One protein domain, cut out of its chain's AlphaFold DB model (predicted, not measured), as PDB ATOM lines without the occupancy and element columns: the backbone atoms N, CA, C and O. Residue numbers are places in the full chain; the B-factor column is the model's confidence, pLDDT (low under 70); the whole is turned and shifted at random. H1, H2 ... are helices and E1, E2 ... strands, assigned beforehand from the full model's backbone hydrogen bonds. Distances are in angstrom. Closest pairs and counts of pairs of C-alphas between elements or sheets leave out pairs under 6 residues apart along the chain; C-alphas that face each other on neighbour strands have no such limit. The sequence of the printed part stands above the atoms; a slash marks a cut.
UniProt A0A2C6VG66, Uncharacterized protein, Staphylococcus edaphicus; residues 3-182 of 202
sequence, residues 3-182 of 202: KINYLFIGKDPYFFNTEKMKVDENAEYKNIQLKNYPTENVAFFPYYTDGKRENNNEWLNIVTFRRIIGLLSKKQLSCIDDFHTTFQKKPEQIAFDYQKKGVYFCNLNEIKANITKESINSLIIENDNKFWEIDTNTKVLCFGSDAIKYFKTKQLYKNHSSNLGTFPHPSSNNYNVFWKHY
ATOM      1  N   LYS A   3     -44.577  43.174  33.649       92.75
ATOM      2  CA  LYS A   3     -43.375  44.012  33.531       92.75
ATOM      3  C   LYS A   3     -42.399  43.439  32.510       92.75
ATOM      4  O   LYS A   3     -42.153  42.231  32.505       92.75
ATOM      5  N   ILE A   4     -41.826  44.306  31.678       97.25
ATOM      6  CA  ILE A   4     -40.762  43.949  30.738       97.25
ATOM      7  C   ILE A   4     -39.409  44.290  31.371       97.25
ATOM      8  O   ILE A   4     -39.096  45.454  31.609       97.25
ATOM      9  N   ASN A   5     -38.580  43.273  31.613       97.44
ATOM     10  CA  ASN A   5     -37.213  43.454  32.111       97.44
ATOM     11  C   ASN A   5     -36.254  43.784  30.962       97.44
ATOM     12  O   ASN A   5     -35.434  44.698  31.059       97.44
ATOM     13  N   TYR A   6     -36.370  43.029  29.866       98.38
ATOM     14  CA  TYR A   6     -35.582  43.217  28.654       98.38
ATOM     15  C   TYR A   6     -36.489  43.171  27.430       98.38
ATOM     16  O   TYR A   6     -37.295  42.249  27.287       98.38
ATOM     17  N   LEU A   7     -36.309  44.133  26.532       98.12
ATOM     18  CA  LEU A   7     -37.006  44.206  25.255       98.12
ATOM     19  C   LEU A   7     -35.995  44.131  24.115       98.12
ATOM     20  O   LEU A   7     -35.291  45.096  23.843       98.12
ATOM     21  N   PHE A   8     -35.940  43.003  23.425       98.44
ATOM     22  CA  PHE A   8     -35.241  42.876  22.155       98.44
ATOM     23  C   PHE A   8     -36.196  43.313  21.053       98.44
ATOM     24  O   PHE A   8     -37.293  42.768  20.932       98.44
ATOM     25  N   ILE A   9     -35.803  44.299  20.254       97.38
ATOM     26  CA  ILE A   9     -36.704  44.890  19.267       97.38
ATOM     27  C   ILE A   9     -36.018  45.096  17.928       97.38
ATOM     28  O   ILE A   9     -34.955  45.708  17.839       97.38
ATOM     29  N   GLY A  10     -36.641  44.560  16.885       93.44
ATOM     30  CA  GLY A  10     -36.215  44.673  15.495       93.44
ATOM     31  C   GLY A  10     -37.356  45.134  14.609       93.44
ATOM     32  O   GLY A  10     -38.507  45.238  15.042       93.44
ATOM     33  N   LYS A  11     -37.027  45.446  13.361       88.19
ATOM     34  CA  LYS A  11     -38.031  45.793  12.365       88.19
ATOM     35  C   LYS A  11     -38.651  44.516  11.802       88.19
ATOM     36  O   LYS A  11     -37.894  43.659  11.372       88.19
ATOM     37  N   ASP A  12     -39.982  44.516  11.735       80.31
ATOM     38  CA  ASP A  12     -40.858  43.595  11.001       80.31
ATOM     39  C   ASP A  12     -40.690  42.085  11.263       80.31
ATOM     40  O   ASP A  12     -39.592  41.581  11.499       80.31
ATOM     41  N   PRO A  13     -41.790  41.316  11.185       79.69
ATOM     42  CA  PRO A  13     -41.688  39.867  11.151       79.69
ATOM     43  C   PRO A  13     -40.977  39.386   9.871       79.69
ATOM     44  O   PRO A  13     -40.845  40.104   8.875       79.69
ATOM     45  N   TYR A  14     -40.533  38.130   9.883       83.69
ATOM     46  CA  TYR A  14     -40.019  37.440   8.709       83.69
ATOM     47  C   TYR A  14     -41.021  37.503   7.555       83.69
ATOM     48  O   TYR A  14     -42.215  37.283   7.746       83.69
ATOM     49  N   PHE A  15     -40.503  37.787   6.356       80.94
ATOM     50  CA  PHE A  15     -41.273  37.873   5.110       80.94
ATOM     51  C   PHE A  15     -42.477  38.821   5.179       80.94
ATOM     52  O   PHE A  15     -43.519  38.574   4.575       80.94
ATOM     53  N   PHE A  16     -42.350  39.929   5.909       78.50
ATOM     54  CA  PHE A  16     -43.345  40.993   5.871       78.50
ATOM     55  C   PHE A  16     -43.332  41.697   4.509       78.50
ATOM     56  O   PHE A  16     -42.329  42.288   4.104       78.50
ATOM     57  N   ASN A  17     -44.458  41.653   3.803       78.44
ATOM     58  CA  ASN A  17     -44.667  42.419   2.588       78.44
ATOM     59  C   ASN A  17     -45.107  43.837   2.969       78.44
ATOM     60  O   ASN A  17     -46.225  44.051   3.438       78.44
ATOM     61  N   THR A  18     -44.227  44.809   2.739       75.62
ATOM     62  CA  THR A  18     -44.468  46.213   3.090       75.62
ATOM     63  C   THR A  18     -45.545  46.880   2.239       75.62
ATOM     64  O   THR A  18     -46.213  47.781   2.726       75.62
ATOM     65  N   GLU A  19     -45.747  46.453   0.989       78.56
ATOM     66  CA  GLU A  19     -46.788  47.014   0.111       78.56
ATOM     67  C   GLU A  19     -48.184  46.579   0.559       78.56
ATOM     68  O   GLU A  19     -49.125  47.369   0.576       78.56
ATOM     69  N   LYS A  20     -48.307  45.310   0.954       78.12
ATOM     70  CA  LYS A  20     -49.559  44.707   1.427       78.12
ATOM     71  C   LYS A  20     -49.754  44.851   2.936       78.12
ATOM     72  O   LYS A  20     -50.796  44.440   3.438       78.12
ATOM     73  N   MET A  21     -48.757  45.386   3.645       78.62
ATOM     74  CA  MET A  21     -48.714  45.521   5.104       78.62
ATOM     75  C   MET A  21     -49.088  44.220   5.838       78.62
ATOM     76  O   MET A  21     -49.791  44.248   6.847       78.62
ATOM     77  N   LYS A  22     -48.631  43.070   5.324       79.69
ATOM     78  CA  LYS A  22     -48.935  41.745   5.889       79.69
ATOM     79  C   LYS A  22     -47.783  40.757   5.723       79.69
ATOM     80  O   LYS A  22     -46.954  40.911   4.828       79.69
ATOM     81  N   VAL A  23     -47.755  39.721   6.559       79.56
ATOM     82  CA  VAL A  23     -46.827  38.585   6.419       79.56
ATOM     83  C   VAL A  23     -47.149  37.810   5.141       79.56
ATOM     84  O   VAL A  23     -48.320  37.572   4.839       79.56
ATOM     85  N   ASP A  24     -46.120  37.423   4.388       81.50
ATOM     86  CA  ASP A  24     -46.279  36.558   3.223       81.50
ATOM     87  C   ASP A  24     -46.746  35.164   3.656       81.50
ATOM     88  O   ASP A  24     -46.101  34.468   4.444       81.50
ATOM     89  N   GLU A  25     -47.900  34.751   3.141       77.38
ATOM     90  CA  GLU A  25     -48.512  33.470   3.468       77.38
ATOM     91  C   GLU A  25     -47.690  32.291   2.932       77.38
ATOM     92  O   GLU A  25     -47.658  31.261   3.607       77.38
ATOM     93  N   ASN A  26     -46.966  32.489   1.823       77.81
ATOM     94  CA  ASN A  26     -46.165  31.476   1.123       77.81
ATOM     95  C   ASN A  26     -44.705  31.408   1.599       77.81
ATOM     96  O   ASN A  26     -43.882  30.711   1.008       77.81
ATOM     97  N   ALA A  27     -44.355  32.167   2.638       81.81
ATOM     98  CA  ALA A  27     -43.022  32.151   3.218       81.81
ATOM     99  C   ALA A  27     -42.651  30.760   3.747       81.81
ATOM    100  O   ALA A  27     -43.456  30.145   4.442       81.81
ATOM    101  N   GLU A  28     -41.416  30.303   3.503       84.62
ATOM    102  CA  GLU A  28     -40.922  28.997   3.980       84.62
ATOM    103  C   GLU A  28     -40.814  28.897   5.508       84.62
ATOM    104  O   GLU A  28     -40.821  27.808   6.076       84.62
ATOM    105  N   TYR A  29     -40.684  30.034   6.186       88.19
ATOM    106  CA  TYR A  29     -40.690  30.128   7.639       88.19
ATOM    107  C   TYR A  29     -41.328  31.448   8.073       88.19
ATOM    108  O   TYR A  29     -41.307  32.433   7.342       88.19
ATOM    109  N   LYS A  30     -41.900  31.488   9.274       90.81
ATOM    110  CA  LYS A  30     -42.551  32.673   9.862       90.81
ATOM    111  C   LYS A  30     -42.097  32.844  11.304       90.81
ATOM    112  O   LYS A  30     -41.423  31.974  11.842       90.81
ATOM    113  N   ASN A  31     -42.422  33.961  11.943       93.69
ATOM    114  CA  ASN A  31     -42.159  34.105  13.374       93.69
ATOM    115  C   ASN A  31     -43.091  33.224  14.195       93.69
ATOM    116  O   ASN A  31     -44.282  33.182  13.913       93.69
ATOM    117  N   ILE A  32     -42.573  32.567  15.232       94.69
ATOM    118  CA  ILE A  32     -43.424  31.852  16.189       94.69
ATOM    119  C   ILE A  32     -44.421  32.813  16.841       94.69
ATOM    120  O   ILE A  32     -44.160  34.012  16.981       94.69
ATOM    121  N   GLN A  33     -45.525  32.252  17.314       94.75
ATOM    122  CA  GLN A  33     -46.515  32.949  18.123       94.75
ATOM    123  C   GLN A  33     -46.532  32.323  19.515       94.75
ATOM    124  O   GLN A  33     -46.462  31.103  19.656       94.75
ATOM    125  N   LEU A  34     -46.620  33.152  20.552       95.88
ATOM    126  CA  LEU A  34     -46.740  32.694  21.933       95.88
ATOM    127  C   LEU A  34     -47.964  33.331  22.579       95.88
ATOM    128  O   LEU A  34     -48.249  34.510  22.387       95.88
ATOM    129  N   LYS A  35     -48.665  32.565  23.416       94.06
ATOM    130  CA  LYS A  35     -49.743  33.121  24.243       94.06
ATOM    131  C   LYS A  35     -49.168  34.114  25.252       94.06
ATOM    132  O   LYS A  35     -48.084  33.903  25.800       94.06
ATOM    133  N   ASN A  36     -49.958  35.128  25.604       94.38
ATOM    134  CA  ASN A  36     -49.609  36.124  26.624       94.38
ATOM    135  C   ASN A  36     -48.329  36.890  26.272       94.38
ATOM    136  O   ASN A  36     -47.399  36.983  27.085       94.38
ATOM    137  N   TYR A  37     -48.301  37.450  25.070       96.88
ATOM    138  CA  TYR A  37     -47.145  38.131  24.512       96.88
ATOM    139  C   TYR A  37     -47.523  39.558  24.057       96.88
ATOM    140  O   TYR A  37     -48.656  39.760  23.626       96.88
ATOM    141  N   PRO A  38     -46.629  40.561  24.176       96.38
ATOM    142  CA  PRO A  38     -46.923  41.962  23.824       96.38
ATOM    143  C   PRO A  38     -47.153  42.213  22.323       96.38
ATOM    144  O   PRO A  38     -47.677  43.258  21.942       96.38
ATOM    145  N   THR A  39     -46.745  41.271  21.479       95.44
ATOM    146  CA  THR A  39     -46.922  41.268  20.022       95.44
ATOM    147  C   THR A  39     -47.522  39.927  19.598       95.44
ATOM    148  O   THR A  39     -47.404  38.948  20.336       95.44
ATOM    149  N   GLU A  40     -48.166  39.869  18.434       93.50
ATOM    150  CA  GLU A  40     -48.690  38.618  17.874       93.50
ATOM    151  C   GLU A  40     -47.529  37.678  17.521       93.50
ATOM    152  O   GLU A  40     -47.544  36.487  17.844       93.50
ATOM    153  N   ASN A  41     -46.478  38.240  16.920       94.06
ATOM    154  CA  ASN A  41     -45.301  37.499  16.490       94.06
ATOM    155  C   ASN A  41     -44.103  37.747  17.416       94.06
ATOM    156  O   ASN A  41     -43.799  38.885  17.791       94.06
ATOM    157  N   VAL A  42     -43.362  36.685  17.734       96.81
ATOM    158  CA  VAL A  42     -42.100  36.768  18.478       96.81
ATOM    159  C   VAL A  42     -40.967  37.081  17.504       96.81
ATOM    160  O   VAL A  42     -40.549  36.224  16.719       96.81
ATOM    161  N   ALA A  43     -40.445  38.307  17.552       96.38
ATOM    162  CA  ALA A  43     -39.393  38.753  16.637       96.38
ATOM    163  C   ALA A  43     -38.167  37.834  16.679       96.38
ATOM    164  O   ALA A  43     -37.779  37.353  17.739       96.38
ATOM    165  N   PHE A  44     -37.525  37.634  15.525       96.00
ATOM    166  CA  PHE A  44     -36.323  36.808  15.328       96.00
ATOM    167  C   PHE A  44     -36.447  35.298  15.568       96.00
ATOM    168  O   PHE A  44     -35.520  34.584  15.201       96.00
ATOM    169  N   PHE A  45     -37.528  34.797  16.170       96.12
ATOM    170  CA  PHE A  45     -37.702  33.365  16.435       96.12
ATOM    171  C   PHE A  45     -38.575  32.720  15.355       96.12
ATOM    172  O   PHE A  45     -39.753  33.064  15.273       96.12
ATOM    173  N   PRO A  46     -38.031  31.816  14.522       93.69
ATOM    174  CA  PRO A  46     -38.756  31.232  13.400       93.69
ATOM    175  C   PRO A  46     -39.508  29.936  13.757       93.69
ATOM    176  O   PRO A  46     -39.113  29.221  14.678       93.69
ATOM    177  N   TYR A  47     -40.541  29.613  12.971       89.88
ATOM    178  CA  TYR A  47     -41.011  28.251  12.698       89.88
ATOM    179  C   TYR A  47     -41.085  27.996  11.176       89.88
ATOM    180  O   TYR A  47     -41.319  28.944  10.428       89.88
ATOM    181  N   TYR A  48     -40.922  26.756  10.704       85.62
ATOM    182  CA  TYR A  48     -41.065  26.386   9.291       85.62
ATOM    183  C   TYR A  48     -42.533  26.157   8.947       85.62
ATOM    184  O   TYR A  48     -43.271  25.522   9.703       85.62
ATOM    185  N   THR A  49     -42.955  26.666   7.794       75.88
ATOM    186  CA  THR A  49     -44.293  26.417   7.252       75.88
ATOM    187  C   THR A  49     -44.327  25.047   6.548       75.88
ATOM    188  O   THR A  49     -43.290  24.478   6.205       75.88
ATOM    189  N   ASP A  50     -45.518  24.463   6.396       64.19
ATOM    190  CA  ASP A  50     -45.779  23.196   5.679       64.19
ATOM    191  C   ASP A  50     -45.274  21.879   6.283       64.19
ATOM    192  O   ASP A  50     -45.215  20.860   5.595       64.19
ATOM    193  N   GLY A  51     -44.959  21.829   7.578       57.50
ATOM    194  CA  GLY A  51     -44.651  20.547   8.227       57.50
ATOM    195  C   GLY A  51     -43.439  19.828   7.619       57.50
ATOM    196  O   GLY A  51     -43.304  18.610   7.785       57.50
ATOM    197  N   LYS A  52     -42.553  20.573   6.928       60.62
ATOM    198  CA  LYS A  52     -41.210  20.105   6.570       60.62
ATOM    199  C   LYS A  52     -40.603  19.487   7.833       60.62
ATOM    200  O   LYS A  52     -40.707  20.061   8.919       60.62
ATOM    201  N   ARG A  53     -40.040  18.279   7.715       54.78
ATOM    202  CA  ARG A  53     -39.340  17.646   8.839       54.78
ATOM    203  C   ARG A  53     -38.157  18.532   9.189       54.78
ATOM    204  O   ARG A  53     -37.137  18.435   8.521       54.78
ATOM    205  N   GLU A  54     -38.338  19.341  10.229       63.53
ATOM    206  CA  GLU A  54     -37.282  20.113  10.874       63.53
ATOM    207  C   GLU A  54     -36.101  19.177  11.109       63.53
ATOM    208  O   GLU A  54     -36.163  18.275  11.953       63.53
ATOM    209  N   ASN A  55     -35.052  19.341  10.312       64.44
ATOM    210  CA  ASN A  55     -33.786  18.700  10.610       64.44
ATOM    211  C   ASN A  55     -32.990  19.596  11.561       64.44
ATOM    212  O   ASN A  55     -33.259  20.792  11.705       64.44
ATOM    213  N   ASN A  56     -31.993  19.015  12.223       62.69
ATOM    214  CA  ASN A  56     -31.318  19.707  13.308       62.69
ATOM    215  C   ASN A  56     -30.567  20.987  12.897       62.69
ATOM    216  O   ASN A  56     -30.199  21.759  13.774       62.69
ATOM    217  N   ASN A  57     -30.327  21.235  11.609       70.75
ATOM    218  CA  ASN A  57     -29.472  22.333  11.147       70.75
ATOM    219  C   ASN A  57     -30.279  23.453  10.473       70.75
ATOM    220  O   ASN A  57     -29.801  24.577  10.335       70.75
ATOM    221  N   GLU A  58     -31.525  23.173  10.089       84.50
ATOM    222  CA  GLU A  58     -32.348  24.072   9.283       84.50
ATOM    223  C   GLU A  58     -32.531  25.451   9.923       84.50
ATOM    224  O   GLU A  58     -32.302  26.462   9.262       84.50
ATOM    225  N   TRP A  59     -32.801  25.529  11.230       90.00
ATOM    226  CA  TRP A  59     -32.945  26.824  11.903       90.00
ATOM    227  C   TRP A  59     -31.722  27.722  11.766       90.00
ATOM    228  O   TRP A  59     -31.858  28.936  11.611       90.00
ATOM    229  N   LEU A  60     -30.524  27.136  11.810       93.06
ATOM    230  CA  LEU A  60     -29.290  27.896  11.686       93.06
ATOM    231  C   LEU A  60     -29.036  28.353  10.247       93.06
ATOM    232  O   LEU A  60     -28.205  29.234  10.066       93.06
ATOM    233  N   ASN A  61     -29.781  27.883   9.239       91.50
ATOM    234  CA  ASN A  61     -29.770  28.489   7.900       91.50
ATOM    235  C   ASN A  61     -30.413  29.885   7.891       91.50
ATOM    236  O   ASN A  61     -30.052  30.730   7.069       91.50
ATOM    237  N   ILE A  62     -31.323  30.169   8.826       92.94
ATOM    238  CA  ILE A  62     -31.968  31.478   8.948       92.94
ATOM    239  C   ILE A  62     -30.984  32.437   9.629       92.94
ATOM    240  O   ILE A  62     -30.911  32.511  10.855       92.94
ATOM    241  N   VAL A  63     -30.234  33.203   8.827       93.31
ATOM    242  CA  VAL A  63     -29.135  34.089   9.280       93.31
ATOM    243  C   VAL A  63     -29.534  34.973  10.466       93.31
ATOM    244  O   VAL A  63     -28.805  35.060  11.453       93.31
ATOM    245  N   THR A  64     -30.721  35.581  10.409       95.06
ATOM    246  CA  THR A  64     -31.255  36.399  11.506       95.06
ATOM    247  C   THR A  64     -31.372  35.619  12.812       95.06
ATOM    248  O   THR A  64     -30.958  36.114  13.860       95.06
ATOM    249  N   PHE A  65     -31.925  34.404  12.758       95.81
ATOM    250  CA  PHE A  65     -32.079  33.565  13.941       95.81
ATOM    251  C   PHE A  65     -30.717  33.095  14.448       95.81
ATOM    252  O   PHE A  65     -30.432  33.261  15.631       95.81
ATOM    253  N   ARG A  66     -29.839  32.612  13.553       95.38
ATOM    254  CA  ARG A  66     -28.464  32.194  13.881       95.38
ATOM    255  C   ARG A  66     -27.700  33.285  14.633       95.38
ATOM    256  O   ARG A  66     -27.119  33.023  15.681       95.38
ATOM    257  N   ARG A  67     -27.758  34.526  14.148       96.25
ATOM    258  CA  ARG A  67     -27.113  35.689  14.776       96.25
ATOM    259  C   ARG A  67     -27.688  36.019  16.150       96.25
ATOM    260  O   ARG A  67     -26.928  36.255  17.088       96.25
ATOM    261  N   ILE A  68     -29.015  36.010  16.290       97.50
ATOM    262  CA  ILE A  68     -29.673  36.292  17.572       97.50
ATOM    263  C   ILE A  68     -29.395  35.186  18.587       97.50
ATOM    264  O   ILE A  68     -29.018  35.485  19.718       97.50
ATOM    265  N   ILE A  69     -29.507  33.915  18.206       96.62
ATOM    266  CA  ILE A  69     -29.251  32.819  19.140       96.62
ATOM    267  C   ILE A  69     -27.759  32.690  19.479       96.62
ATOM    268  O   ILE A  69     -27.418  32.403  20.630       96.62
ATOM    269  N   GLY A  70     -26.861  32.999  18.539       96.62
ATOM    270  CA  GLY A  70     -25.424  33.135  18.793       96.62
ATOM    271  C   GLY A  70     -25.124  34.231  19.819       96.62
ATOM    272  O   GLY A  70     -24.433  33.978  20.806       96.62
ATOM    273  N   LEU A  71     -25.736  35.414  19.668       96.62
ATOM    274  CA  LEU A  71     -25.643  36.510  20.639       96.62
ATOM    275  C   LEU A  71     -26.140  36.092  22.031       96.62
ATOM    276  O   LEU A  71     -25.438  36.280  23.025       96.62
ATOM    277  N   LEU A  72     -27.334  35.501  22.108       96.00
ATOM    278  CA  LEU A  72     -27.954  35.082  23.372       96.00
ATOM    279  C   LEU A  72     -27.143  34.001  24.099       96.00
ATOM    280  O   LEU A  72     -27.092  33.988  25.330       96.00
ATOM    281  N   SER A  73     -26.501  33.111  23.344       95.00
ATOM    282  CA  SER A  73     -25.692  32.012  23.882       95.00
ATOM    283  C   SER A  73     -24.207  32.331  24.020       95.00
ATOM    284  O   SER A  73     -23.469  31.513  24.567       95.00
ATOM    285  N   LYS A  74     -23.770  33.511  23.557       95.06
ATOM    286  CA  LYS A  74     -22.356  33.904  23.451       95.06
ATOM    287  C   LYS A  74     -21.526  32.877  22.671       95.06
ATOM    288  O   LYS A  74     -20.388  32.587  23.034       95.06
ATOM    289  N   LYS A  75     -22.112  32.312  21.614       95.12
ATOM    290  CA  LYS A  75     -21.462  31.349  20.722       95.12
ATOM    291  C   LYS A  75     -21.403  31.908  19.309       95.12
ATOM    292  O   LYS A  75     -22.342  32.548  18.844       95.12
ATOM    293  N   GLN A  76     -20.305  31.614  18.628       95.50
ATOM    294  CA  GLN A  76     -20.187  31.799  17.190       95.50
ATOM    295  C   GLN A  76     -20.741  30.543  16.509       95.50
ATOM    296  O   GLN A  76     -20.240  29.449  16.773       95.50
ATOM    297  N   LEU A  77     -21.782  30.679  15.687       95.12
ATOM    298  CA  LEU A  77     -22.510  29.551  15.089       95.12
ATOM    299  C   LEU A  77     -22.409  29.562  13.560       95.12
ATOM    300  O   LEU A  77     -22.384  30.639  12.967       95.12
ATOM    301  N   SER A  78     -22.405  28.388  12.929       94.56
ATOM    302  CA  SER A  78     -22.550  28.196  11.473       94.56
ATOM    303  C   SER A  78     -23.878  27.529  11.113       94.56
ATOM    304  O   SER A  78     -24.507  26.886  11.949       94.56
ATOM    305  N   CYS A  79     -24.285  27.627   9.850       91.94
ATOM    306  CA  CYS A  79     -25.434  26.936   9.269       91.94
ATOM    307  C   CYS A  79     -25.321  25.407   9.333       91.94
ATOM    308  O   CYS A  79     -26.333  24.719   9.369       91.94
ATOM    309  N   ILE A  80     -24.095  24.878   9.374       91.50
ATOM    310  CA  ILE A  80     -23.825  23.439   9.487       91.50
ATOM    311  C   ILE A  80     -23.715  22.943  10.935       91.50
ATOM    312  O   ILE A  80     -23.566  21.741  11.142       91.50
ATOM    313  N   ASP A  81     -23.739  23.845  11.926       92.06
ATOM    314  CA  ASP A  81     -23.735  23.422  13.329       92.06
ATOM    315  C   ASP A  81     -25.068  22.718  13.653       92.06
ATOM    316  O   ASP A  81     -26.123  23.080  13.135       92.06
ATOM    317  N   ASP A  82     -25.035  21.733  14.554       89.75
ATOM    318  CA  ASP A  82     -26.252  21.062  15.019       89.75
ATOM    319  C   ASP A  82     -26.926  21.889  16.128       89.75
ATOM    320  O   ASP A  82     -26.419  22.022  17.255       89.75
ATOM    321  N   PHE A  83     -28.099  22.447  15.808       90.62
ATOM    322  CA  PHE A  83     -28.893  23.248  16.736       90.62
ATOM    323  C   PHE A  83     -29.378  22.422  17.932       90.62
ATOM    324  O   PHE A  83     -29.290  22.875  19.074       90.62
ATOM    325  N   HIS A  84     -29.859  21.200  17.709       85.31
ATOM    326  CA  HIS A  84     -30.410  20.367  18.780       85.31
ATOM    327  C   HIS A  84     -29.326  19.883  19.735       85.31
ATOM    328  O   HIS A  84     -29.535  19.904  20.947       85.31
ATOM    329  N   THR A  85     -28.149  19.538  19.222       86.19
ATOM    330  CA  THR A  85     -26.979  19.211  20.043       86.19
ATOM    331  C   THR A  85     -26.551  20.416  20.885       86.19
ATOM    332  O   THR A  85     -26.211  20.269  22.059       86.19
ATOM    333  N   THR A  86     -26.618  21.627  20.322       86.62
ATOM    334  CA  THR A  86     -26.163  22.852  21.000       86.62
ATOM    335  C   THR A  86     -27.153  23.379  22.042       86.62
ATOM    336  O   THR A  86     -26.725  23.887  23.083       86.62
ATOM    337  N   PHE A  87     -28.456  23.302  21.760       90.50
ATOM    338  CA  PHE A  87     -29.498  23.985  22.535       90.50
ATOM    339  C   PHE A  87     -30.498  23.047  23.209       90.50
ATOM    340  O   PHE A  87     -31.139  23.466  24.173       90.50
ATOM    341  N   GLN A  88     -30.640  21.809  22.721       89.69
ATOM    342  CA  GLN A  88     -31.584  20.795  23.218       89.69
ATOM    343  C   GLN A  88     -33.032  21.305  23.362       89.69
ATOM    344  O   GLN A  88     -33.795  20.828  24.200       89.69
ATOM    345  N   LYS A  89     -33.408  22.311  22.565       90.81
ATOM    346  CA  LYS A  89     -34.695  23.016  22.611       90.81
ATOM    347  C   LYS A  89     -35.063  23.506  21.223       90.81
ATOM    348  O   LYS A  89     -34.174  23.845  20.457       90.81
ATOM    349  N   LYS A  90     -36.358  23.618  20.938       91.50
ATOM    350  CA  LYS A  90     -36.888  24.321  19.759       91.50
ATOM    351  C   LYS A  90     -36.873  25.846  19.960       91.50
ATOM    352  O   LYS A  90     -36.922  26.286  21.114       91.50
ATOM    353  N   PRO A  91     -36.888  26.664  18.884       94.19
ATOM    354  CA  PRO A  91     -36.996  28.123  18.995       94.19
ATOM    355  C   PRO A  91     -38.140  28.581  19.914       94.19
ATOM    356  O   PRO A  91     -37.935  29.438  20.772       94.19
ATOM    357  N   GLU A  92     -39.309  27.941  19.814       94.94
ATOM    358  CA  GLU A  92     -40.474  28.216  20.666       94.94
ATOM    359  C   GLU A  92     -40.188  28.027  22.161       94.94
ATOM    360  O   GLU A  92     -40.491  28.898  22.977       94.94
ATOM    361  N   GLN A  93     -39.536  26.922  22.526       95.56
ATOM    362  CA  GLN A  93     -39.187  26.626  23.916       95.56
ATOM    363  C   GLN A  93     -38.176  27.637  24.469       95.56
ATOM    364  O   GLN A  93     -38.274  28.045  25.625       95.56
ATOM    365  N   ILE A  94     -37.222  28.074  23.640       97.00
ATOM    366  CA  ILE A  94     -36.243  29.100  24.016       97.00
ATOM    367  C   ILE A  94     -36.953  30.433  24.278       97.00
ATOM    368  O   ILE A  94     -36.732  31.045  25.325       97.00
ATOM    369  N   ALA A  95     -37.828  30.868  23.370       97.62
ATOM    370  CA  ALA A  95     -38.590  32.104  23.534       97.62
ATOM    371  C   ALA A  95     -39.502  32.066  24.771       97.62
ATOM    372  O   ALA A  95     -39.534  33.027  25.541       97.62
ATOM    373  N   PHE A  96     -40.170  30.937  25.022       97.81
ATOM    374  CA  PHE A  96     -41.007  30.743  26.207       97.81
ATOM    375  C   PHE A  96     -40.207  30.831  27.520       97.81
ATOM    376  O   PHE A  96     -40.659  31.434  28.499       97.81
ATOM    377  N   ASP A  97     -38.987  30.294  27.556       97.56
ATOM    378  CA  ASP A  97     -38.111  30.409  28.727       97.56
ATOM    379  C   ASP A  97     -37.637  31.845  28.984       97.56
ATOM    380  O   ASP A  97     -37.461  32.240  30.141       97.56
ATOM    381  N   TYR A  98     -37.440  32.643  27.931       97.94
ATOM    382  CA  TYR A  98     -37.161  34.076  28.055       97.94
ATOM    383  C   TYR A  98     -38.397  34.862  28.510       97.94
ATOM    384  O   TYR A  98     -38.280  35.688  29.419       97.94
ATOM    385  N   GLN A  99     -39.582  34.539  27.985       97.38
ATOM    386  CA  GLN A  99     -40.850  35.139  28.408       97.38
ATOM    387  C   GLN A  99     -41.061  34.983  29.920       97.38
ATOM    388  O   GLN A  99     -41.373  35.959  30.602       97.38
ATOM    389  N   LYS A 100     -40.805  33.790  30.481       96.75
ATOM    390  CA  LYS A 100     -40.873  33.540  31.938       96.75
ATOM    391  C   LYS A 100     -39.947  34.436  32.766       96.75
ATOM    392  O   LYS A 100     -40.198  34.647  33.947       96.75
ATOM    393  N   LYS A 101     -38.873  34.951  32.163       96.81
ATOM    394  CA  LYS A 101     -37.890  35.848  32.793       96.81
ATOM    395  C   LYS A 101     -38.203  37.331  32.550       96.81
ATOM    396  O   LYS A 101     -37.390  38.190  32.897       96.81
ATOM    397  N   GLY A 102     -39.345  37.645  31.937       97.50
ATOM    398  CA  GLY A 102     -39.706  39.007  31.537       97.50
ATOM    399  C   GLY A 102     -38.845  39.545  30.390       97.50
ATOM    400  O   GLY A 102     -38.650  40.756  30.288       97.50
ATOM    401  N   VAL A 103     -38.276  38.658  29.569       98.31
ATOM    402  CA  VAL A 103     -37.498  39.009  28.377       98.31
ATOM    403  C   VAL A 103     -38.366  38.770  27.149       98.31
ATOM    404  O   VAL A 103     -38.812  37.648  26.915       98.31
ATOM    405  N   TYR A 104     -38.587  39.821  26.368       98.38
ATOM    406  CA  TYR A 104     -39.483  39.796  25.220       98.38
ATOM    407  C   TYR A 104     -38.750  40.239  23.953       98.38
ATOM    408  O   TYR A 104     -38.037  41.237  23.945       98.38
ATOM    409  N   PHE A 105     -38.956  39.496  22.874       98.31
ATOM    410  CA  PHE A 105     -38.528  39.769  21.504       98.31
ATOM    411  C   PHE A 105     -39.730  40.224  20.675       98.31
ATOM    412  O   PHE A 105     -40.626  39.419  20.426       98.31
ATOM    413  N   CYS A 106     -39.771  41.495  20.283       97.75
ATOM    414  CA  CYS A 106     -40.961  42.124  19.704       97.75
ATOM    415  C   CYS A 106     -40.660  42.816  18.375       97.75
ATOM    416  O   CYS A 106     -39.603  43.432  18.208       97.75
ATOM    417  N   ASN A 107     -41.616  42.766  17.447       95.94
ATOM    418  CA  ASN A 107     -41.539  43.528  16.206       95.94
ATOM    419  C   ASN A 107     -41.916  44.987  16.463       95.94
ATOM    420  O   ASN A 107     -42.928  45.286  17.097       95.94
ATOM    421  N   LEU A 108     -41.118  45.913  15.935       95.38
ATOM    422  CA  LEU A 108     -41.298  47.345  16.161       95.38
ATOM    423  C   LEU A 108     -42.667  47.862  15.703       95.38
ATOM    424  O   LEU A 108     -43.248  48.713  16.371       95.38
ATOM    425  N   ASN A 109     -43.161  47.389  14.559       92.88
ATOM    426  CA  ASN A 109     -44.425  47.864  14.000       92.88
ATOM    427  C   ASN A 109     -45.632  47.394  14.821       92.88
ATOM    428  O   ASN A 109     -46.529  48.193  15.070       92.88
ATOM    429  N   GLU A 110     -45.597  46.168  15.343       93.88
ATOM    430  CA  GLU A 110     -46.619  45.662  16.267       93.88
ATOM    431  C   GLU A 110     -46.592  46.432  17.593       93.88
ATOM    432  O   GLU A 110     -47.629  46.888  18.064       93.88
ATOM    433  N   ILE A 111     -45.404  46.699  18.150       94.44
ATOM    434  CA  ILE A 111     -45.281  47.535  19.355       94.44
ATOM    435  C   ILE A 111     -45.870  48.928  19.136       94.44
ATOM    436  O   ILE A 111     -46.600  49.423  19.985       94.44
ATOM    437  N   LYS A 112     -45.578  49.569  17.999       93.88
ATOM    438  CA  LYS A 112     -46.134  50.891  17.678       93.88
ATOM    439  C   LYS A 112     -47.659  50.878  17.610       93.88
ATOM    440  O   LYS A 112     -48.264  51.832  18.085       93.88
ATOM    441  N   ALA A 113     -48.243  49.841  17.014       91.88
ATOM    442  CA  ALA A 113     -49.691  49.697  16.887       91.88
ATOM    443  C   ALA A 113     -50.371  49.416  18.237       91.88
ATOM    444  O   ALA A 113     -51.475  49.894  18.473       91.88
ATOM    445  N   ASN A 114     -49.684  48.699  19.127       94.56
ATOM    446  CA  ASN A 114     -50.240  48.220  20.391       94.56
ATOM    447  C   ASN A 114     -49.997  49.168  21.581       94.56
ATOM    448  O   ASN A 114     -50.439  48.876  22.691       94.56
ATOM    449  N   ILE A 115     -49.288  50.291  21.409       95.38
ATOM    450  CA  ILE A 115     -49.118  51.277  22.487       95.38
ATOM    451  C   ILE A 115     -50.431  52.028  22.712       95.38
ATOM    452  O   ILE A 115     -50.896  52.764  21.847       95.38
ATOM    453  N   THR A 116     -50.982  51.901  23.918       96.12
ATOM    454  CA  THR A 116     -52.232  52.566  24.322       96.12
ATOM    455  C   THR A 116     -52.004  53.764  25.234       96.12
ATOM    456  O   THR A 116     -52.854  54.650  25.331       96.12
ATOM    457  N   LYS A 117     -50.841  53.837  25.893       94.50
ATOM    458  CA  LYS A 117     -50.464  54.970  26.743       94.50
ATOM    459  C   LYS A 117     -48.965  55.223  26.700       94.50
ATOM    460  O   LYS A 117     -48.164  54.301  26.823       94.50
ATOM    461  N   GLU A 118     -48.594  56.493  26.606       93.75
ATOM    462  CA  GLU A 118     -47.212  56.963  26.678       93.75
ATOM    463  C   GLU A 118     -47.100  58.076  27.724       93.75
ATOM    464  O   GLU A 118     -47.935  58.979  27.796       93.75
ATOM    465  N   SER A 119     -46.075  57.989  28.564       91.44
ATOM    466  CA  SER A 119     -45.717  59.001  29.551       91.44
ATOM    467  C   SER A 119     -44.198  59.149  29.632       91.44
ATOM    468  O   SER A 119     -43.447  58.387  29.022       91.44
ATOM    469  N   ILE A 120     -43.731  60.110  30.429       90.88
ATOM    470  CA  ILE A 120     -42.297  60.292  30.681       90.88
ATOM    471  C   ILE A 120     -41.659  59.110  31.432       90.88
ATOM    472  O   ILE A 120     -40.452  58.933  31.343       90.88
ATOM    473  N   ASN A 121     -42.453  58.291  32.133       92.06
ATOM    474  CA  ASN A 121     -41.950  57.197  32.972       92.06
ATOM    475  C   ASN A 121     -42.298  55.800  32.451       92.06
ATOM    476  O   ASN A 121     -41.709  54.827  32.916       92.06
ATOM    477  N   SER A 122     -43.225  55.686  31.495       94.69
ATOM    478  CA  SER A 122     -43.579  54.390  30.918       94.69
ATOM    479  C   SER A 122     -44.307  54.459  29.576       94.69
ATOM    480  O   SER A 122     -44.963  55.453  29.247       94.69
ATOM    481  N   LEU A 123     -44.209  53.357  28.828       95.38
ATOM    482  CA  LEU A 123     -45.052  53.003  27.687       95.38
ATOM    483  C   LEU A 123     -45.882  51.770  28.060       95.38
ATOM    484  O   LEU A 123     -45.327  50.777  28.535       95.38
ATOM    485  N   ILE A 124     -47.191  51.825  27.819       97.19
ATOM    486  CA  ILE A 124     -48.104  50.700  28.033       97.19
ATOM    487  C   ILE A 124     -48.503  50.119  26.684       97.19
ATOM    488  O   ILE A 124     -48.977  50.843  25.808       97.19
ATOM    489  N   ILE A 125     -48.309  48.813  26.553       97.06
ATOM    490  CA  ILE A 125     -48.677  48.011  25.388       97.06
ATOM    491  C   ILE A 125     -49.888  47.169  25.766       97.06
ATOM    492  O   ILE A 125     -49.872  46.524  26.818       97.06
ATOM    493  N   GLU A 126     -50.899  47.138  24.907       96.31
ATOM    494  CA  GLU A 126     -52.047  46.251  25.032       96.31
ATOM    495  C   GLU A 126     -52.088  45.249  23.877       96.31
ATOM    496  O   GLU A 126     -52.003  45.626  22.713       96.31
ATOM    497  N   ASN A 127     -52.226  43.968  24.207       95.69
ATOM    498  CA  ASN A 127     -52.457  42.898  23.240       95.69
ATOM    499  C   ASN A 127     -53.361  41.836  23.878       95.69
ATOM    500  O   ASN A 127     -53.124  41.442  25.023       95.69
ATOM    501  N   ASP A 128     -54.405  41.394  23.177       92.88
ATOM    502  CA  ASP A 128     -55.395  40.419  23.669       92.88
ATOM    503  C   ASP A 128     -55.936  40.717  25.089       92.88
ATOM    504  O   ASP A 128     -55.986  39.837  25.955       92.88
ATOM    505  N   ASN A 129     -56.328  41.972  25.357       93.19
ATOM    506  CA  ASN A 129     -56.803  42.459  26.668       93.19
ATOM    507  C   ASN A 129     -55.792  42.281  27.821       93.19
ATOM    508  O   ASN A 129     -56.156  42.232  29.002       93.19
ATOM    509  N   LYS A 130     -54.503  42.139  27.500       96.50
ATOM    510  CA  LYS A 130     -53.407  42.081  28.469       96.50
ATOM    511  C   LYS A 130     -52.495  43.274  28.279       96.50
ATOM    512  O   LYS A 130     -52.328  43.778  27.180       96.50
ATOM    513  N   PHE A 131     -51.882  43.692  29.382       97.50
ATOM    514  CA  PHE A 131     -51.078  44.906  29.435       97.50
ATOM    515  C   PHE A 131     -49.634  44.588  29.795       97.50
ATOM    516  O   PHE A 131     -49.386  43.849  30.760       97.50
ATOM    517  N   TRP A 132     -48.706  45.202  29.068       98.19
ATOM    518  CA  TRP A 132     -47.278  45.205  29.354       98.19
ATOM    519  C   TRP A 132     -46.781  46.623  29.570       98.19
ATOM    520  O   TRP A 132     -47.225  47.551  28.900       98.19
ATOM    521  N   GLU A 133     -45.840  46.774  30.490       97.31
ATOM    522  CA  GLU A 133     -45.196  48.048  30.781       97.31
ATOM    523  C   GLU A 133     -43.715  47.994  30.397       97.31
ATOM    524  O   GLU A 133     -42.982  47.095  30.824       97.31
ATOM    525  N   ILE A 134     -43.300  48.980  29.599       96.19
ATOM    526  CA  ILE A 134     -41.906  49.386  29.419       96.19
ATOM    527  C   ILE A 134     -41.713  50.614  30.309       96.19
ATOM    528  O   ILE A 134     -42.267  51.669  30.001       96.19
ATOM    529  N   ASP A 135     -40.956  50.490  31.394       94.81
ATOM    530  CA  ASP A 135     -40.679  51.589  32.324       94.81
ATOM    531  C   ASP A 135     -39.222  52.068  32.216       94.81
ATOM    532  O   ASP A 135     -38.457  51.638  31.350       94.81
ATOM    533  N   THR A 136     -38.825  52.985  33.097       92.56
ATOM    534  CA  THR A 136     -37.461  53.526  33.148       92.56
ATOM    535  C   THR A 136     -36.397  52.492  33.514       92.56
ATOM    536  O   THR A 136     -35.219  52.776  33.310       92.56
ATOM    537  N   ASN A 137     -36.765  51.316  34.031       94.50
ATOM    538  CA  ASN A 137     -35.851  50.227  34.389       94.50
ATOM    539  C   ASN A 137     -35.755  49.149  33.300       94.50
ATOM    540  O   ASN A 137     -34.839  48.322  33.339       94.50
ATOM    541  N   THR A 138     -36.676  49.140  32.333       96.62
ATOM    542  CA  THR A 138     -36.635  48.217  31.199       96.62
ATOM    543  C   THR A 138     -35.392  48.466  30.345       96.62
ATOM    544  O   THR A 138     -35.161  49.575  29.868       96.62
ATOM    545  N   LYS A 139     -34.611  47.413  30.076       97.62
ATOM    546  CA  LYS A 139     -33.489  47.481  29.129       97.62
ATOM    547  C   LYS A 139     -33.966  47.161  27.717       97.62
ATOM    548  O   LYS A 139     -34.369  46.032  27.438       97.62
ATOM    549  N   VAL A 140     -33.888  48.126  26.810       97.31
ATOM    550  CA  VAL A 140     -34.298  47.972  25.409       97.31
ATOM    551  C   VAL A 140     -33.069  47.764  24.532       97.31
ATOM    552  O   VAL A 140     -32.173  48.599  24.499       97.31
ATOM    553  N   LEU A 141     -33.020  46.650  23.808       97.94
ATOM    554  CA  LEU A 141     -31.981  46.308  22.845       97.94
ATOM    555  C   LEU A 141     -32.546  46.484  21.435       97.94
ATOM    556  O   LEU A 141     -33.268  45.624  20.926       97.94
ATOM    557  N   CYS A 142     -32.222  47.614  20.811       96.94
ATOM    558  CA  CYS A 142     -32.680  47.973  19.474       96.94
ATOM    559  C   CYS A 142     -31.758  47.416  18.391       96.94
ATOM    560  O   CYS A 142     -30.584  47.783  18.327       96.94
ATOM    561  N   PHE A 143     -32.315  46.615  17.487       96.38
ATOM    562  CA  PHE A 143     -31.630  46.062  16.325       96.38
ATOM    563  C   PHE A 143     -32.061  46.799  15.054       96.38
ATOM    564  O   PHE A 143     -33.217  46.733  14.633       96.38
ATOM    565  N   GLY A 144     -31.109  47.478  14.413       94.25
ATOM    566  CA  GLY A 144     -31.340  48.249  13.191       94.25
ATOM    567  C   GLY A 144     -31.800  49.691  13.427       94.25
ATOM    568  O   GLY A 144     -32.264  50.071  14.503       94.25
ATOM    569  N   SER A 145     -31.646  50.517  12.392       93.19
ATOM    570  CA  SER A 145     -31.850  51.971  12.449       93.19
ATOM    571  C   SER A 145     -33.263  52.373  12.870       93.19
ATOM    572  O   SER A 145     -33.411  53.318  13.642       93.19
ATOM    573  N   ASP A 146     -34.290  51.654  12.417       94.06
ATOM    574  CA  ASP A 146     -35.688  51.997  12.699       94.06
ATOM    575  C   ASP A 146     -36.029  51.862  14.188       94.06
ATOM    576  O   ASP A 146     -36.614  52.776  14.775       94.06
ATOM    577  N   ALA A 147     -35.610  50.763  14.823       95.06
ATOM    578  CA  ALA A 147     -35.795  50.560  16.258       95.06
ATOM    579  C   ALA A 147     -34.982  51.580  17.068       95.06
ATOM    580  O   ALA A 147     -35.491  52.178  18.018       95.06
ATOM    581  N   ILE A 148     -33.738  51.839  16.652       94.75
ATOM    582  CA  ILE A 148     -32.863  52.824  17.298       94.75
ATOM    583  C   ILE A 148     -33.492  54.221  17.243       94.75
ATOM    584  O   ILE A 148     -33.606  54.884  18.273       94.75
ATOM    585  N   LYS A 149     -33.922  54.667  16.056       94.62
ATOM    586  CA  LYS A 149     -34.531  55.986  15.857       94.62
ATOM    587  C   LYS A 149     -35.811  56.124  16.672       94.62
ATOM    588  O   LYS A 149     -36.006  57.162  17.294       94.62
ATOM    589  N   TYR A 150     -36.653  55.092  16.688       94.12
ATOM    590  CA  TYR A 150     -37.909  55.125  17.430       94.12
ATOM    591  C   TYR A 150     -37.692  55.306  18.935       94.12
ATOM    592  O   TYR A 150     -38.276  56.212  19.514       94.12
ATOM    593  N   PHE A 151     -36.842  54.493  19.572       93.31
ATOM    594  CA  PHE A 151     -36.664  54.571  21.027       93.31
ATOM    595  C   PHE A 151     -35.812  55.761  21.476       93.31
ATOM    596  O   PHE A 151     -36.083  56.319  22.536       93.31
ATOM    597  N   LYS A 152     -34.843  56.217  20.667       91.75
ATOM    598  CA  LYS A 152     -34.054  57.421  20.988       91.75
ATOM    599  C   LYS A 152     -34.892  58.698  21.052       91.75
ATOM    600  O   LYS A 152     -34.493  59.642  21.727       91.75
ATOM    601  N   THR A 153     -36.027  58.759  20.353       90.94
ATOM    602  CA  THR A 153     -36.904  59.940  20.372       90.94
ATOM    603  C   THR A 153     -37.954  59.897  21.482       90.94
ATOM    604  O   THR A 153     -38.589  60.921  21.746       90.94
ATOM    605  N   LYS A 154     -38.129  58.759  22.166       90.44
ATOM    606  CA  LYS A 154     -39.095  58.620  23.263       90.44
ATOM    607  C   LYS A 154     -38.659  59.412  24.485       90.44
ATOM    608  O   LYS A 154     -37.511  59.326  24.914       90.44
ATOM    609  N   GLN A 155     -39.600  60.153  25.079       87.50
ATOM    610  CA  GLN A 155     -39.329  60.954  26.279       87.50
ATOM    611  C   GLN A 155     -38.787  60.096  27.425       87.50
ATOM    612  O   GLN A 155     -37.841  60.518  28.086       87.50
ATOM    613  N   LEU A 156     -39.308  58.871  27.563       88.69
ATOM    614  CA  LEU A 156     -38.867  57.863  28.527       88.69
ATOM    615  C   LEU A 156     -37.345  57.663  28.561       88.69
ATOM    616  O   LEU A 156     -36.764  57.505  29.627       88.69
ATOM    617  N   TYR A 157     -36.678  57.715  27.405       85.25
ATOM    618  CA  TYR A 157     -35.248  57.416  27.299       85.25
ATOM    619  C   TYR A 157     -34.359  58.653  27.171       85.25
ATOM    620  O   TYR A 157     -33.140  58.507  27.090       85.25
ATOM    621  N   LYS A 158     -34.918  59.872  27.232       84.31
ATOM    622  CA  LYS A 158     -34.107  61.104  27.245       84.31
ATOM    623  C   LYS A 158     -33.164  61.152  28.451       84.31
ATOM    624  O   LYS A 158     -31.998  61.488  28.287       84.31
ATOM    625  N   ASN A 159     -33.660  60.755  29.625       80.56
ATOM    626  CA  ASN A 159     -32.900  60.746  30.882       80.56
ATOM    627  C   ASN A 159     -32.435  59.339  31.306       80.56
ATOM    628  O   ASN A 159     -31.759  59.192  32.319       80.56
ATOM    629  N   HIS A 160     -32.778  58.306  30.528       84.88
ATOM    630  CA  HIS A 160     -32.495  56.895  30.824       84.88
ATOM    631  C   HIS A 160     -31.803  56.192  29.647       84.88
ATOM    632  O   HIS A 160     -32.027  55.013  29.379       84.88
ATOM    633  N   SER A 161     -30.955  56.920  28.915       85.06
ATOM    634  CA  SER A 161     -30.286  56.423  27.704       85.06
ATOM    635  C   SER A 161     -29.375  55.214  27.953       85.06
ATOM    636  O   SER A 161     -29.168  54.418  27.043       85.06
ATOM    637  N   SER A 162     -28.888  55.019  29.185       87.31
ATOM    638  CA  SER A 162     -28.116  53.839  29.598       87.31
ATOM    639  C   SER A 162     -28.909  52.529  29.528       87.31
ATOM    640  O   SER A 162     -28.311  51.459  29.421       87.31
ATOM    641  N   ASN A 163     -30.243  52.603  29.541       92.31
ATOM    642  CA  ASN A 163     -31.127  51.451  29.382       92.31
ATOM    643  C   ASN A 163     -31.464  51.155  27.912       92.31
ATOM    644  O   ASN A 163     -32.231  50.235  27.637       92.31
ATOM    645  N   LEU A 164     -30.858  51.879  26.965       94.19
ATOM    646  CA  LEU A 164     -31.007  51.662  25.530       94.19
ATOM    647  C   LEU A 164     -29.706  51.117  24.918       94.19
ATOM    648  O   LEU A 164     -28.748  51.851  24.683       94.19
ATOM    649  N   GLY A 165     -29.684  49.823  24.608       95.06
ATOM    650  CA  GLY A 165     -28.640  49.191  23.803       95.06
ATOM    651  C   GLY A 165     -28.946  49.303  22.310       95.06
ATOM    652  O   GLY A 165     -30.089  49.123  21.890       95.06
ATOM    653  N   THR A 166     -27.934  49.572  21.488       95.19
ATOM    654  CA  THR A 166     -28.088  49.676  20.029       95.19
ATOM    655  C   THR A 166     -27.196  48.676  19.314       95.19
ATOM    656  O   THR A 166     -25.998  48.620  19.584       95.19
ATOM    657  N   PHE A 167     -27.768  47.941  18.367       95.56
ATOM    658  CA  PHE A 167     -27.106  46.872  17.630       95.56
ATOM    659  C   PHE A 167     -27.409  46.993  16.130       95.56
ATOM    660  O   PHE A 167     -28.481  47.485  15.748       95.56
ATOM    661  N   PRO A 168     -26.502  46.541  15.245       94.00
ATOM    662  CA  PRO A 168     -26.835  46.386  13.832       94.00
ATOM    663  C   PRO A 168     -27.994  45.397  13.660       94.00
ATOM    664  O   PRO A 168     -28.228  44.546  14.511       94.00
ATOM    665  N   HIS A 169     -28.745  45.498  12.560       94.12
ATOM    666  CA  HIS A 169     -29.842  44.560  12.313       94.12
ATOM    667  C   HIS A 169     -29.280  43.151  12.037       94.12
ATOM    668  O   HIS A 169     -28.308  43.044  11.289       94.12
ATOM    669  N   PRO A 170     -29.878  42.064  12.554       93.88
ATOM    670  CA  PRO A 170     -29.404  40.690  12.332       93.88
ATOM    671  C   PRO A 170     -29.683  40.127  10.928       93.88
ATOM    672  O   PRO A 170     -29.365  38.974  10.672       93.88
ATOM    673  N   SER A 171     -30.240  40.914  10.005       90.94
ATOM    674  CA  SER A 171     -30.615  40.441   8.658       90.94
ATOM    675  C   SER A 171     -29.391  39.989   7.857       90.94
ATOM    676  O   SER A 171     -28.318  40.570   8.007       90.94
ATOM    677  N   SER A 172     -29.576  39.013   6.964       87.50
ATOM    678  CA  SER A 172     -28.565  38.577   5.988       87.50
ATOM    679  C   SER A 172     -28.004  39.724   5.147       87.50
ATOM    680  O   SER A 172     -26.837  39.688   4.785       87.50
ATOM    681  N   ASN A 173     -28.793  40.777   4.915       86.06
ATOM    682  CA  ASN A 173     -28.388  41.947   4.130       86.06
ATOM    683  C   ASN A 173     -27.555  42.954   4.946       86.06
ATOM    684  O   ASN A 173     -27.237  44.038   4.464       86.06
ATOM    685  N   ASN A 174     -27.251  42.650   6.212       84.81
ATOM    686  CA  ASN A 174     -26.440  43.495   7.076       84.81
ATOM    687  C   ASN A 174     -25.064  42.858   7.314       84.81
ATOM    688  O   ASN A 174     -24.954  41.814   7.964       84.81
ATOM    689  N   TYR A 175     -24.023  43.536   6.834       85.50
ATOM    690  CA  TYR A 175     -22.622  43.102   6.898       85.50
ATOM    691  C   TYR A 175     -21.821  43.833   7.982       85.50
ATOM    692  O   TYR A 175     -20.611  44.009   7.868       85.50
ATOM    693  N   ASN A 176     -22.476  44.302   9.046       91.25
ATOM    694  CA  ASN A 176     -21.752  44.915  10.152       91.25
ATOM    695  C   ASN A 176     -20.865  43.872  10.858       91.25
ATOM    696  O   ASN A 176     -21.344  42.808  11.259       91.25
ATOM    697  N   VAL A 177     -19.585  44.210  11.056       91.69
ATOM    698  CA  VAL A 177     -18.556  43.331  11.642       91.69
ATOM    699  C   VAL A 177     -18.890  42.813  13.042       91.69
ATOM    700  O   VAL A 177     -18.364  41.776  13.435       91.69
ATOM    701  N   PHE A 178     -19.803  43.467  13.767       92.56
ATOM    702  CA  PHE A 178     -20.362  42.958  15.023       92.56
ATOM    703  C   PHE A 178     -20.833  41.501  14.902       92.56
ATOM    704  O   PHE A 178     -20.618  40.701  15.812       92.56
ATOM    705  N   TRP A 179     -21.438  41.134  13.766       93.94
ATOM    706  CA  TRP A 179     -21.976  39.791  13.571       93.94
ATOM    707  C   TRP A 179     -20.908  38.715  13.395       93.94
ATOM    708  O   TRP A 179     -21.189  37.560  13.707       93.94
ATOM    709  N   LYS A 180     -19.669  39.076  13.036       93.56
ATOM    710  CA  LYS A 180     -18.544  38.131  12.954       93.56
ATOM    711  C   LYS A 180     -18.320  37.379  14.271       93.56
ATOM    712  O   LYS A 180     -17.877  36.238  14.248       93.56
ATOM    713  N   HIS A 181     -18.652  37.982  15.415       94.19
ATOM    714  CA  HIS A 181     -18.519  37.343  16.729       94.19
ATOM    715  C   HIS A 181     -19.536  36.222  16.990       94.19
ATOM    716  O   HIS A 181     -19.296  35.381  17.854       94.19
ATOM    717  N   TYR A 182     -20.654  36.201  16.261       95.19
ATOM    718  CA  TYR A 182     -21.785  35.302  16.520       95.19
ATOM    719  C   TYR A 182     -22.157  34.424  15.314       95.19
ATOM    720  O   TYR A 182     -22.881  33.445  15.469       95.19
TER     721      TYR A 182
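This is residues 3 to 182 of the 202 residues of an uncharacterized protein of Staphylococcus edaphicus (UniProt A0A2C6VG66). A small parallel sheet of four strands, E4 E1 E8 E9, lies near the middle, with H6 packed along one face over E8; at one end sits a small antiparallel sheet, E5 E6 E7, with H5 reaching both sheets. Toward the other end, H1, H2, H3, H4 and the hairpin E2 and E3 form a loose group, with H8 close to H2. The printed part has 180 residues with eight named helices and nine named strands, in the order E1 E2 E3 H1 H2 H3 H4 E4 H5 E5 E6 E7 E8 H6 H7 E9 H8, and its class is mixed, helices and strands. It is compact, with a radius of gyration of the C-alphas of 16.1 A and spans of 47 by 34 by 33 A.

The largest sheet has E4, residues 103 to 107, 13.6 A; E1, residues 6 to 10, 13.3 A, from C-alpha 6 at (-35.582, 43.217, 28.654); E8, residues 139 to 143, 13.0 A; and E9, residues 164 to 167. E5 is residues 115 to 118, E6 122 to 127, 16.4 A, and E7 130 to 135, 16.3 A. E2 is residues 29 to 31 and E3 46 to 48. The helices are H1, 58 to 61; H2, 63 to 73, 15.1 A; H3, 83 to 87; H4, 91 to 99, 12.4 A; H5, 108 to 114; H6, 145 to 152, 10.4 A; H7, 155 to 158; and H8, 177 to 181, ending at C-alpha 181 (-18.519, 37.343, 16.729).

In the parallel sheet, N 8 and O 104 are 2.8 A apart between E4 and E1, N 7 and O 139 2.9 A between E1 and E8, and N 142 and O 165 2.8 A between E8 and E9. H6 is on this sheet at a height of 8.0 A, over E8 and along the strands at 6 degrees on the local plane; E8, H6 H7, E9 is a strand-helix-strand unit, two parallel neighbour strands joined through helices, with a right-handed crossover. H4 only grazes the sheet with residues 95 to 99. E5 E6 E7 is a meander, each strand the antiparallel neighbour of the one before, with N 116 and O 124 at 3.0 A and N 123 and O 134 at 2.8 A. H5 is on it, over none of its strands; H7 only grazes it with residues 155 to 157. In the hairpin E2 and E3, N 30 and O 47 are 2.9 A apart. H1 and H2 only just touch, only at the corner, with 3 pairs of C-alphas within 8 A, the closest Leu 60 and Arg 66 at 4.9 A. H3 is close to H1 but not clearly touching, the closest C-alphas being Leu 60 and Phe 83, 6.9 A; so is H8 to H2, at Arg 67 and Trp 179, 6.7 A. Every O i to N i+4 pair is within hydrogen-bond range in H2, H3, H4, H5 and H6; H8 has 0 of 1 but 2 of 2 O i to N i+3 pairs, and H1 and H7 are too short for an i+4 pair.

The C-alphas farthest apart, Arg 53 and Asn 159, are 48.8 A apart. The printed part has no cut. The links E1 to E2 and E2 to E3 are long; in the first, residues 16 to 17 pair antiparallel with 22 to 23. Residues 50 to 56 have pLDDT under 70.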